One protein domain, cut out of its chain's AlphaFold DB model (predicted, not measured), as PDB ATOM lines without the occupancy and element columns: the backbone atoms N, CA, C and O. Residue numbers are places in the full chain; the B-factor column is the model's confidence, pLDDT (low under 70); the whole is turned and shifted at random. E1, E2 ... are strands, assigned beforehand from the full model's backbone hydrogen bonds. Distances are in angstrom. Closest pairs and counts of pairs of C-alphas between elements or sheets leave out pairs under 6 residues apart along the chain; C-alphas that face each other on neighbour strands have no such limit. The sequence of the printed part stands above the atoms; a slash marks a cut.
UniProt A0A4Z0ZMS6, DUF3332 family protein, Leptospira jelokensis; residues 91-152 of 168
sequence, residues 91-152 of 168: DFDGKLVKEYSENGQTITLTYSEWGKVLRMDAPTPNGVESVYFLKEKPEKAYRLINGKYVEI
ATOM      1  N   ASP A  91     116.959 164.445 108.442       83.00
ATOM      2  CA  ASP A  91     117.225 163.298 107.579       83.00
ATOM      3  C   ASP A  91     115.971 162.410 107.408       83.00
ATOM      4  O   ASP A  91     114.910 162.656 107.990       83.00
ATOM      5  N   PHE A  92     116.084 161.360 106.587       77.56
ATOM      6  CA  PHE A  92     114.980 160.423 106.333       77.56
ATOM      7  C   PHE A  92     114.489 159.694 107.595       77.56
ATOM      8  O   PHE A  92     113.330 159.278 107.637       77.56
ATOM      9  N   ASP A  93     115.334 159.589 108.623       83.69
ATOM     10  CA  ASP A  93     115.008 158.973 109.910       83.69
ATOM     11  C   ASP A  93     114.390 159.983 110.898       83.69
ATOM     12  O   ASP A  93     114.044 159.639 112.034       83.69
ATOM     13  N   GLY A  94     114.196 161.237 110.475       81.69
ATOM     14  CA  GLY A  94     113.612 162.289 111.297       81.69
ATOM     15  C   GLY A  94     114.580 162.819 112.352       81.69
ATOM     16  O   GLY A  94     114.134 163.226 113.435       81.69
ATOM     17  N   LYS A  95     115.886 162.813 112.064       89.50
ATOM     18  CA  LYS A  95     116.949 163.347 112.920       89.50
ATOM     19  C   LYS A  95     117.573 164.613 112.322       89.50
ATOM     20  O   LYS A  95     117.827 164.708 111.129       89.50
ATOM     21  N   LEU A  96     117.831 165.600 113.175       89.44
ATOM     22  CA  LEU A  96     118.499 166.859 112.840       89.44
ATOM     23  C   LEU A  96     119.594 167.119 113.872       89.44
ATOM     24  O   LEU A  96     119.324 167.150 115.072       89.44
ATOM     25  N   VAL A  97     120.827 167.319 113.413       92.12
ATOM     26  CA  VAL A  97     121.988 167.590 114.270       92.12
ATOM     27  C   VAL A  97     122.473 169.015 114.019       92.12
ATOM     28  O   VAL A  97     122.714 169.396 112.876       92.12
ATOM     29  N   LYS A  98     122.596 169.813 115.082       90.25
ATOM     30  CA  LYS A  98     123.157 171.169 115.055       90.25
ATOM     31  C   LYS A  98     124.325 171.245 116.026       90.25
ATOM     32  O   LYS A  98     124.165 170.935 117.203       90.25
ATOM     33  N   GLU A  99     125.477 171.679 115.538       91.44
ATOM     34  CA  GLU A  99     126.679 171.862 116.346       91.44
ATOM     35  C   GLU A  99     126.945 173.350 116.548       91.44
ATOM     36  O   GLU A  99     126.896 174.143 115.605       91.44
ATOM     37  N   TYR A 100     127.229 173.725 117.791       87.50
ATOM     38  CA  TYR A 100     127.593 175.079 118.177       87.50
ATOM     39  C   TYR A 100     128.954 175.019 118.847       87.50
ATOM     40  O   TYR A 100     129.104 174.391 119.892       87.50
ATOM     41  N   SER A 101     129.944 175.659 118.234       87.31
ATOM     42  CA  SER A 101     131.301 175.723 118.766       87.31
ATOM     43  C   SER A 101     131.613 177.150 119.191       87.31
ATOM     44  O   SER A 101     131.651 178.051 118.353       87.31
ATOM     45  N   GLU A 102     131.887 177.346 120.477       82.00
ATOM     46  CA  GLU A 102     132.315 178.627 121.037       82.00
ATOM     47  C   GLU A 102     133.497 178.402 121.990       82.00
ATOM     48  O   GLU A 102     133.479 177.496 122.819       82.00
ATOM     49  N   ASN A 103     134.565 179.196 121.850       78.00
ATOM     50  CA  ASN A 103     135.768 179.121 122.697       78.00
ATOM     51  C   ASN A 103     136.392 177.710 122.824       78.00
ATOM     52  O   ASN A 103     136.921 177.348 123.873       78.00
ATOM     53  N   GLY A 104     136.332 176.902 121.759       78.88
ATOM     54  CA  GLY A 104     136.870 175.535 121.736       78.88
ATOM     55  C   GLY A 104     135.997 174.487 122.439       78.88
ATOM     56  O   GLY A 104     136.402 173.330 122.530       78.88
ATOM     57  N   GLN A 105     134.811 174.867 122.919       81.12
ATOM     58  CA  GLN A 105     133.794 173.949 123.424       81.12
ATOM     59  C   GLN A 105     132.705 173.766 122.366       81.12
ATOM     60  O   GLN A 105     132.093 174.738 121.924       81.12
ATOM     61  N   THR A 106     132.454 172.514 121.979       87.31
ATOM     62  CA  THR A 106     131.400 172.164 121.018       87.31
ATOM     63  C   THR A 106     130.218 171.547 121.743       87.31
ATOM     64  O   THR A 106     130.345 170.481 122.342       87.31
ATOM     65  N   ILE A 107     129.061 172.192 121.656       90.75
ATOM     66  CA  ILE A 107     127.776 171.651 122.096       90.75
ATOM     67  C   ILE A 107     127.065 171.067 120.877       90.75
ATOM     68  O   ILE A 107     126.932 171.737 119.850       90.75
ATOM     69  N   THR A 108     126.565 169.839 120.999       93.44
ATOM     70  CA  THR A 108     125.782 169.187 119.939       93.44
ATOM     71  C   THR A 108     124.323 169.083 120.359       93.44
ATOM     72  O   THR A 108     124.005 168.515 121.402       93.44
ATOM     73  N   LEU A 109     123.421 169.612 119.538       93.56
ATOM     74  CA  LEU A 109     121.978 169.466 119.686       93.56
ATOM     75  C   LEU A 109     121.476 168.465 118.648       93.56
ATOM     76  O   LEU A 109     121.509 168.730 117.450       93.56
ATOM     77  N   THR A 110     120.995 167.317 119.107       94.56
ATOM     78  CA  THR A 110     120.366 166.293 118.271       94.56
ATOM     79  C   THR A 110     118.867 166.282 118.523       94.56
ATOM     80  O   THR A 110     118.409 165.854 119.579       94.56
ATOM     81  N   TYR A 111     118.095 166.716 117.538       92.44
ATOM     82  CA  TYR A 111     116.651 166.542 117.499       92.44
ATOM     83  C   TYR A 111     116.351 165.184 116.863       92.44
ATOM     84  O   TYR A 111     116.829 164.909 115.766       92.44
ATOM     85  N   SER A 112     115.575 164.336 117.528       91.56
ATOM     86  CA  SER A 112     115.130 163.037 117.013       91.56
ATOM     87  C   SER A 112     113.614 162.909 117.082       91.56
ATOM     88  O   SER A 112     112.930 163.734 117.699       91.56
ATOM     89  N   GLU A 113     113.085 161.883 116.414       89.88
ATOM     90  CA  GLU A 113     111.642 161.644 116.307       89.88
ATOM     91  C   GLU A 113     110.896 162.879 115.782       89.88
ATOM     92  O   GLU A 113     109.869 163.285 116.327       89.88
ATOM     93  N   TRP A 114     111.436 163.513 114.736       83.31
ATOM     94  CA  TRP A 114     110.854 164.718 114.132       83.31
ATOM     95  C   TRP A 114     110.737 165.889 115.122       83.31
ATOM     96  O   TRP A 114     109.776 166.660 115.099       83.31
ATOM     97  N   GLY A 115     111.720 166.006 116.023       85.19
ATOM     98  CA  GLY A 115     111.813 167.083 117.008       85.19
ATOM     99  C   GLY A 115     111.006 166.855 118.287       85.19
ATOM    100  O   GLY A 115     110.826 167.794 119.061       85.19
ATOM    101  N   LYS A 116     110.510 165.637 118.532       88.81
ATOM    102  CA  LYS A 116     109.853 165.282 119.803       88.81
ATOM    103  C   LYS A 116     110.847 165.120 120.949       88.81
ATOM    104  O   LYS A 116     110.495 165.387 122.098       88.81
ATOM    105  N   VAL A 117     112.078 164.731 120.629       92.62
ATOM    106  CA  VAL A 117     113.168 164.557 121.587       92.62
ATOM    107  C   VAL A 117     114.324 165.457 121.176       92.62
ATOM    108  O   VAL A 117     114.772 165.414 120.034       92.62
ATOM    109  N   LEU A 118     114.823 166.258 122.112       93.50
ATOM    110  CA  LEU A 118     116.064 167.009 121.966       93.50
ATOM    111  C   LEU A 118     117.103 166.415 122.911       93.50
ATOM    112  O   LEU A 118     116.919 166.431 124.123       93.50
ATOM    113  N   ARG A 119     118.207 165.923 122.360       94.88
ATOM    114  CA  ARG A 119     119.410 165.545 123.096       94.88
ATOM    115  C   ARG A 119     120.440 166.662 122.967       94.88
ATOM    116  O   ARG A 119     120.831 167.012 121.858       94.88
ATOM    117  N   MET A 120     120.892 167.188 124.093       92.69
ATOM    118  CA  MET A 120     121.998 168.131 124.191       92.69
ATOM    119  C   MET A 120     123.218 167.400 124.738       92.69
ATOM    120  O   MET A 120     123.170 166.878 125.849       92.69
ATOM    121  N   ASP A 121     124.300 167.384 123.970       92.25
ATOM    122  CA  ASP A 121     125.602 166.878 124.387       92.25
ATOM    123  C   ASP A 121     126.514 168.064 124.699       92.25
ATOM    124  O   ASP A 121     126.833 168.858 123.809       92.25
ATOM    125  N   ALA A 122     126.915 168.191 125.965       87.62
ATOM    126  CA  ALA A 122     127.807 169.246 126.433       87.62
ATOM    127  C   ALA A 122     129.151 168.660 126.904       87.62
ATOM    128  O   ALA A 122     129.168 167.648 127.612       87.62
ATOM    129  N   PRO A 123     130.289 169.279 126.545       84.12
ATOM    130  CA  PRO A 123     131.589 168.876 127.050       84.12
ATOM    131  C   PRO A 123     131.735 169.317 128.510       84.12
ATOM    132  O   PRO A 123     131.519 170.473 128.865       84.12
ATOM    133  N   THR A 124     132.133 168.383 129.361       80.69
ATOM    134  CA  THR A 124     132.429 168.579 130.783       80.69
ATOM    135  C   THR A 124     133.863 168.118 131.064       80.69
ATOM    136  O   THR A 124     134.433 167.370 130.265       80.69
ATOM    137  N   PRO A 125     134.468 168.485 132.210       77.38
ATOM    138  CA  PRO A 125     135.801 167.998 132.577       77.38
ATOM    139  C   PRO A 125     135.924 166.463 132.610       77.38
ATOM    140  O   PRO A 125     137.019 165.936 132.451       77.38
ATOM    141  N   ASN A 126     134.804 165.752 132.787       77.50
ATOM    142  CA  ASN A 126     134.742 164.293 132.897       77.50
ATOM    143  C   ASN A 126     134.330 163.593 131.585       77.50
ATOM    144  O   ASN A 126     134.085 162.388 131.592       77.50
ATOM    145  N   GLY A 127     134.227 164.326 130.471       82.62
ATOM    146  CA  GLY A 127     133.766 163.808 129.179       82.62
ATOM    147  C   GLY A 127     132.504 164.509 128.683       82.62
ATOM    148  O   GLY A 127     132.247 165.658 129.024       82.62
ATOM    149  N   VAL A 128     131.709 163.833 127.856       83.69
ATOM    150  CA  VAL A 128     130.473 164.401 127.297       83.69
ATOM    151  C   VAL A 128     129.280 164.009 128.159       83.69
ATOM    152  O   VAL A 128     129.068 162.828 128.435       83.69
ATOM    153  N   GLU A 129     128.489 164.995 128.563       87.81
ATOM    154  CA  GLU A 129     127.257 164.791 129.314       87.81
ATOM    155  C   GLU A 129     126.042 165.046 128.417       87.81
ATOM    156  O   GLU A 129     125.900 166.121 127.833       87.81
ATOM    157  N   SER A 130     125.170 164.038 128.304       90.06
ATOM    158  CA  SER A 130     123.943 164.107 127.506       90.06
ATOM    159  C   SER A 130     122.728 164.404 128.379       90.06
ATOM    160  O   SER A 130     122.423 163.653 129.313       90.06
ATOM    161  N   VAL A 131     121.983 165.445 128.023       92.06
ATOM    162  CA  VAL A 131     120.700 165.814 128.634       92.06
ATOM    163  C   VAL A 131     119.602 165.746 127.579       92.06
ATOM    164  O   VAL A 131     119.793 166.171 126.444       92.06
ATOM    165  N   TYR A 132     118.449 165.200 127.946       92.88
ATOM    166  CA  TYR A 132     117.308 165.004 127.060       92.88
ATOM    167  C   TYR A 132     116.143 165.898 127.481       92.88
ATOM    168  O   TYR A 132     115.819 165.988 128.664       92.88
ATOM    169  N   PHE A 133     115.476 166.500 126.506       92.56
ATOM    170  CA  PHE A 133     114.273 167.306 126.674       92.56
ATOM    171  C   PHE A 133     113.167 166.722 125.797       92.56
ATOM    172  O   PHE A 133     113.398 166.405 124.627       92.56
ATOM    173  N   LEU A 134     111.974 166.561 126.365       92.19
ATOM    174  CA  LEU A 134     110.824 165.969 125.681       92.19
ATOM    175  C   LEU A 134     109.810 167.064 125.352       92.19
ATOM    176  O   LEU A 134     109.417 167.823 126.235       92.19
ATOM    177  N   LYS A 135     109.334 167.118 124.104       87.38
ATOM    178  CA  LYS A 135     108.337 168.107 123.641       87.38
ATOM    179  C   LYS A 135     107.060 168.107 124.492       87.38
ATOM    180  O   LYS A 135     106.426 169.144 124.639       87.38
ATOM    181  N   GLU A 136     106.686 166.956 125.041       87.19
ATOM    182  CA  GLU A 136     105.498 166.774 125.886       87.19
ATOM    183  C   GLU A 136     105.633 167.417 127.273       87.19
ATOM    184  O   GLU A 136     104.627 167.776 127.880       87.19
ATOM    185  N   LYS A 137     106.868 167.540 127.776       89.06
ATOM    186  CA  LYS A 137     107.211 168.104 129.091       89.06
ATOM    187  C   LYS A 137     108.434 169.016 128.944       89.06
ATOM    188  O   LYS A 137     109.519 168.663 129.417       89.06
ATOM    189  N   PRO A 138     108.291 170.145 128.224       82.62
ATOM    190  CA  PRO A 138     109.416 170.998 127.846       82.62
ATOM    191  C   PRO A 138     110.118 171.644 129.048       82.62
ATOM    192  O   PRO A 138     111.263 172.068 128.932       82.62
ATOM    193  N   GLU A 139     109.457 171.713 130.202       83.31
ATOM    194  CA  GLU A 139     109.996 172.239 131.456       83.31
ATOM    195  C   GLU A 139     110.924 171.265 132.196       83.31
ATOM    196  O   GLU A 139     111.550 171.646 133.185       83.31
ATOM    197  N   LYS A 140     111.018 170.011 131.739       87.00
ATOM    198  CA  LYS A 140     111.771 168.949 132.409       87.00
ATOM    199  C   LYS A 140     112.975 168.500 131.595       87.00
ATOM    200  O   LYS A 140     112.910 168.343 130.377       87.00
ATOM    201  N   ALA A 141     114.059 168.225 132.310       89.00
ATOM    202  CA  ALA A 141     115.262 167.615 131.770       89.00
ATOM    203  C   ALA A 141     115.361 166.154 132.222       89.00
ATOM    204  O   ALA A 141     114.983 165.805 133.341       89.00
ATOM    205  N   TYR A 142     115.900 165.301 131.361       90.62
ATOM    206  CA  TYR A 142     116.010 163.865 131.586       90.62
ATOM    207  C   TYR A 142     117.423 163.369 131.272       90.62
ATOM    208  O   TYR A 142     118.111 163.908 130.407       90.62
ATOM    209  N   ARG A 143     117.843 162.285 131.923       89.81
ATOM    210  CA  ARG A 143     118.936 161.424 131.451       89.81
ATOM    211  C   ARG A 143     118.373 160.116 130.940       89.81
ATOM    212  O   ARG A 143     117.381 159.617 131.464       89.81
ATOM    213  N   LEU A 144     119.063 159.524 129.977       86.38
ATOM    214  CA  LEU A 144     118.779 158.164 129.549       86.38
ATOM    215  C   LEU A 144     119.599 157.187 130.404       86.38
ATOM    216  O   LEU A 144     120.819 157.128 130.277       86.38
ATOM    217  N   ILE A 145     118.937 156.433 131.282       85.25
ATOM    218  CA  ILE A 145     119.562 155.397 132.118       85.25
ATOM    219  C   ILE A 145     118.889 154.069 131.782       85.25
ATOM    220  O   ILE A 145     117.675 153.936 131.928       85.25
ATOM    221  N   ASN A 146     119.662 153.087 131.307       86.25
ATOM    222  CA  ASN A 146     119.152 151.772 130.886       86.25
ATOM    223  C   ASN A 146     117.958 151.867 129.911       86.25
ATOM    224  O   ASN A 146     116.975 151.140 130.041       86.25
ATOM    225  N   GLY A 147     118.013 152.816 128.968       84.06
ATOM    226  CA  GLY A 147     116.957 153.040 127.974       84.06
ATOM    227  C   GLY A 147     115.693 153.733 128.498       84.06
ATOM    228  O   GLY A 147     114.732 153.867 127.747       84.06
ATOM    229  N   LYS A 148     115.667 154.193 129.756       87.50
ATOM    230  CA  LYS A 148     114.543 154.947 130.331       87.50
ATOM    231  C   LYS A 148     114.928 156.395 130.604       87.50
ATOM    232  O   LYS A 148     116.022 156.668 131.097       87.50
ATOM    233  N   TYR A 149     114.004 157.313 130.323       87.88
ATOM    234  CA  TYR A 149     114.134 158.719 130.696       87.88
ATOM    235  C   TYR A 149     113.920 158.881 132.203       87.88
ATOM    236  O   TYR A 149     112.820 158.670 132.714       87.88
ATOM    237  N   VAL A 150     114.981 159.254 132.913       89.56
ATOM    238  CA  VAL A 150     114.969 159.562 134.345       89.56
ATOM    239  C   VAL A 150     115.083 161.070 134.504       89.56
ATOM    240  O   VAL A 150     116.028 161.673 134.002       89.56
ATOM    241  N   GLU A 151     114.100 161.681 135.163       88.69
ATOM    242  CA  GLU A 151     114.042 163.130 135.378       88.69
ATOM    243  C   GLU A 151     115.238 163.604 136.212       88.69
ATOM    244  O   GLU A 151     115.534 163.054 137.275       88.69
ATOM    245  N   ILE A 152     115.927 164.633 135.725       84.25
ATOM    246  CA  ILE A 152     116.974 165.324 136.468       84.25
ATOM    247  C   ILE A 152     116.266 166.296 137.404       84.25
ATOM    248  O   ILE A 152     115.746 167.321 136.968       84.25
TER     249      ILE A 152
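AT A GLANCE: This is residues 91 to 152 of the 168 residues of the protein "DUF3332 family protein" of Leptospira jelokensis (UniProt A0A4Z0ZMS6). The domain is a single strongly twisted wall of strands laid side by side in chain order, with no named helix over either face. E1 to E4 are long strands that make most of the wall, and the bent E5 with the short E6 forms a hairpin turned well away from E1 at the opposite edge. The printed part has 62 residues, with six named strands, E1 to E6; the sheet's order is E1, E2, E3, E4, E5, E6, all antiparallel, and the class is all strand. The whole is only just compact, close to loose, with a radius of gyration of the C-alphas of 12.2 A and spans of 33 by 28 by 22 A.

IN THESE COORDINATES: Begin at Asp 91 and pass to C-alpha 96 at (118.499, 166.859, 112.840), where E1, residues 96 to 102, starts its 19.9 A. E2, residues 105 to 112, covers 22.6 A, and E3, residues 117 to 124, covers 21.7 A. Find C-alpha 127 at (133.766, 163.808, 129.179); from there E4, residues 127 to 134, runs 23.3 A. E5, residues 137 to 145, is the longest strand by residues, yet its ends are 18.0 A apart; look at residue 140, where it bends by 86 degrees. E6, residues 148 to 151, covers 9.6 A and ends at C-alpha 151 at (114.042, 163.130, 135.378).

HOW THE PARTS SIT: The six strands form a meander, each strand the antiparallel neighbour of the one before, and each successive pair is a hairpin. Start at the edge strand E1: its direction stands at 166 degrees to that of E2, and N 98 and O 109 are within hydrogen-bond range at 2.8 A. Between E2 and E3 the angle is 163 degrees, with N 110 and O 119 at 2.8 A. Between E3 and E4 it is 157 degrees, with N 120 and O 131 at 2.8 A. E4 and E5 stand at 134 degrees, with N 142 and O 132 at 2.8 A. The pairing of E5 is staggered: residues 137 to 142 pair with E4 and residues 142 to 145 with E6. E5 and the other edge strand, E6, stand at 128 degrees, with N 143 and O 150 at 2.8 A. E1 and E6 are apart.

THE WHOLE: From edge to edge the strands' lines turn by 134 degrees. The two C-alphas farthest apart, those of Phe 92 and Pro 125, are 34.3 A from each other. The printed part has no cut, and its five links between strands are tight. The mean pLDDT of the printed part is 87.4, and no printed residue is under 70.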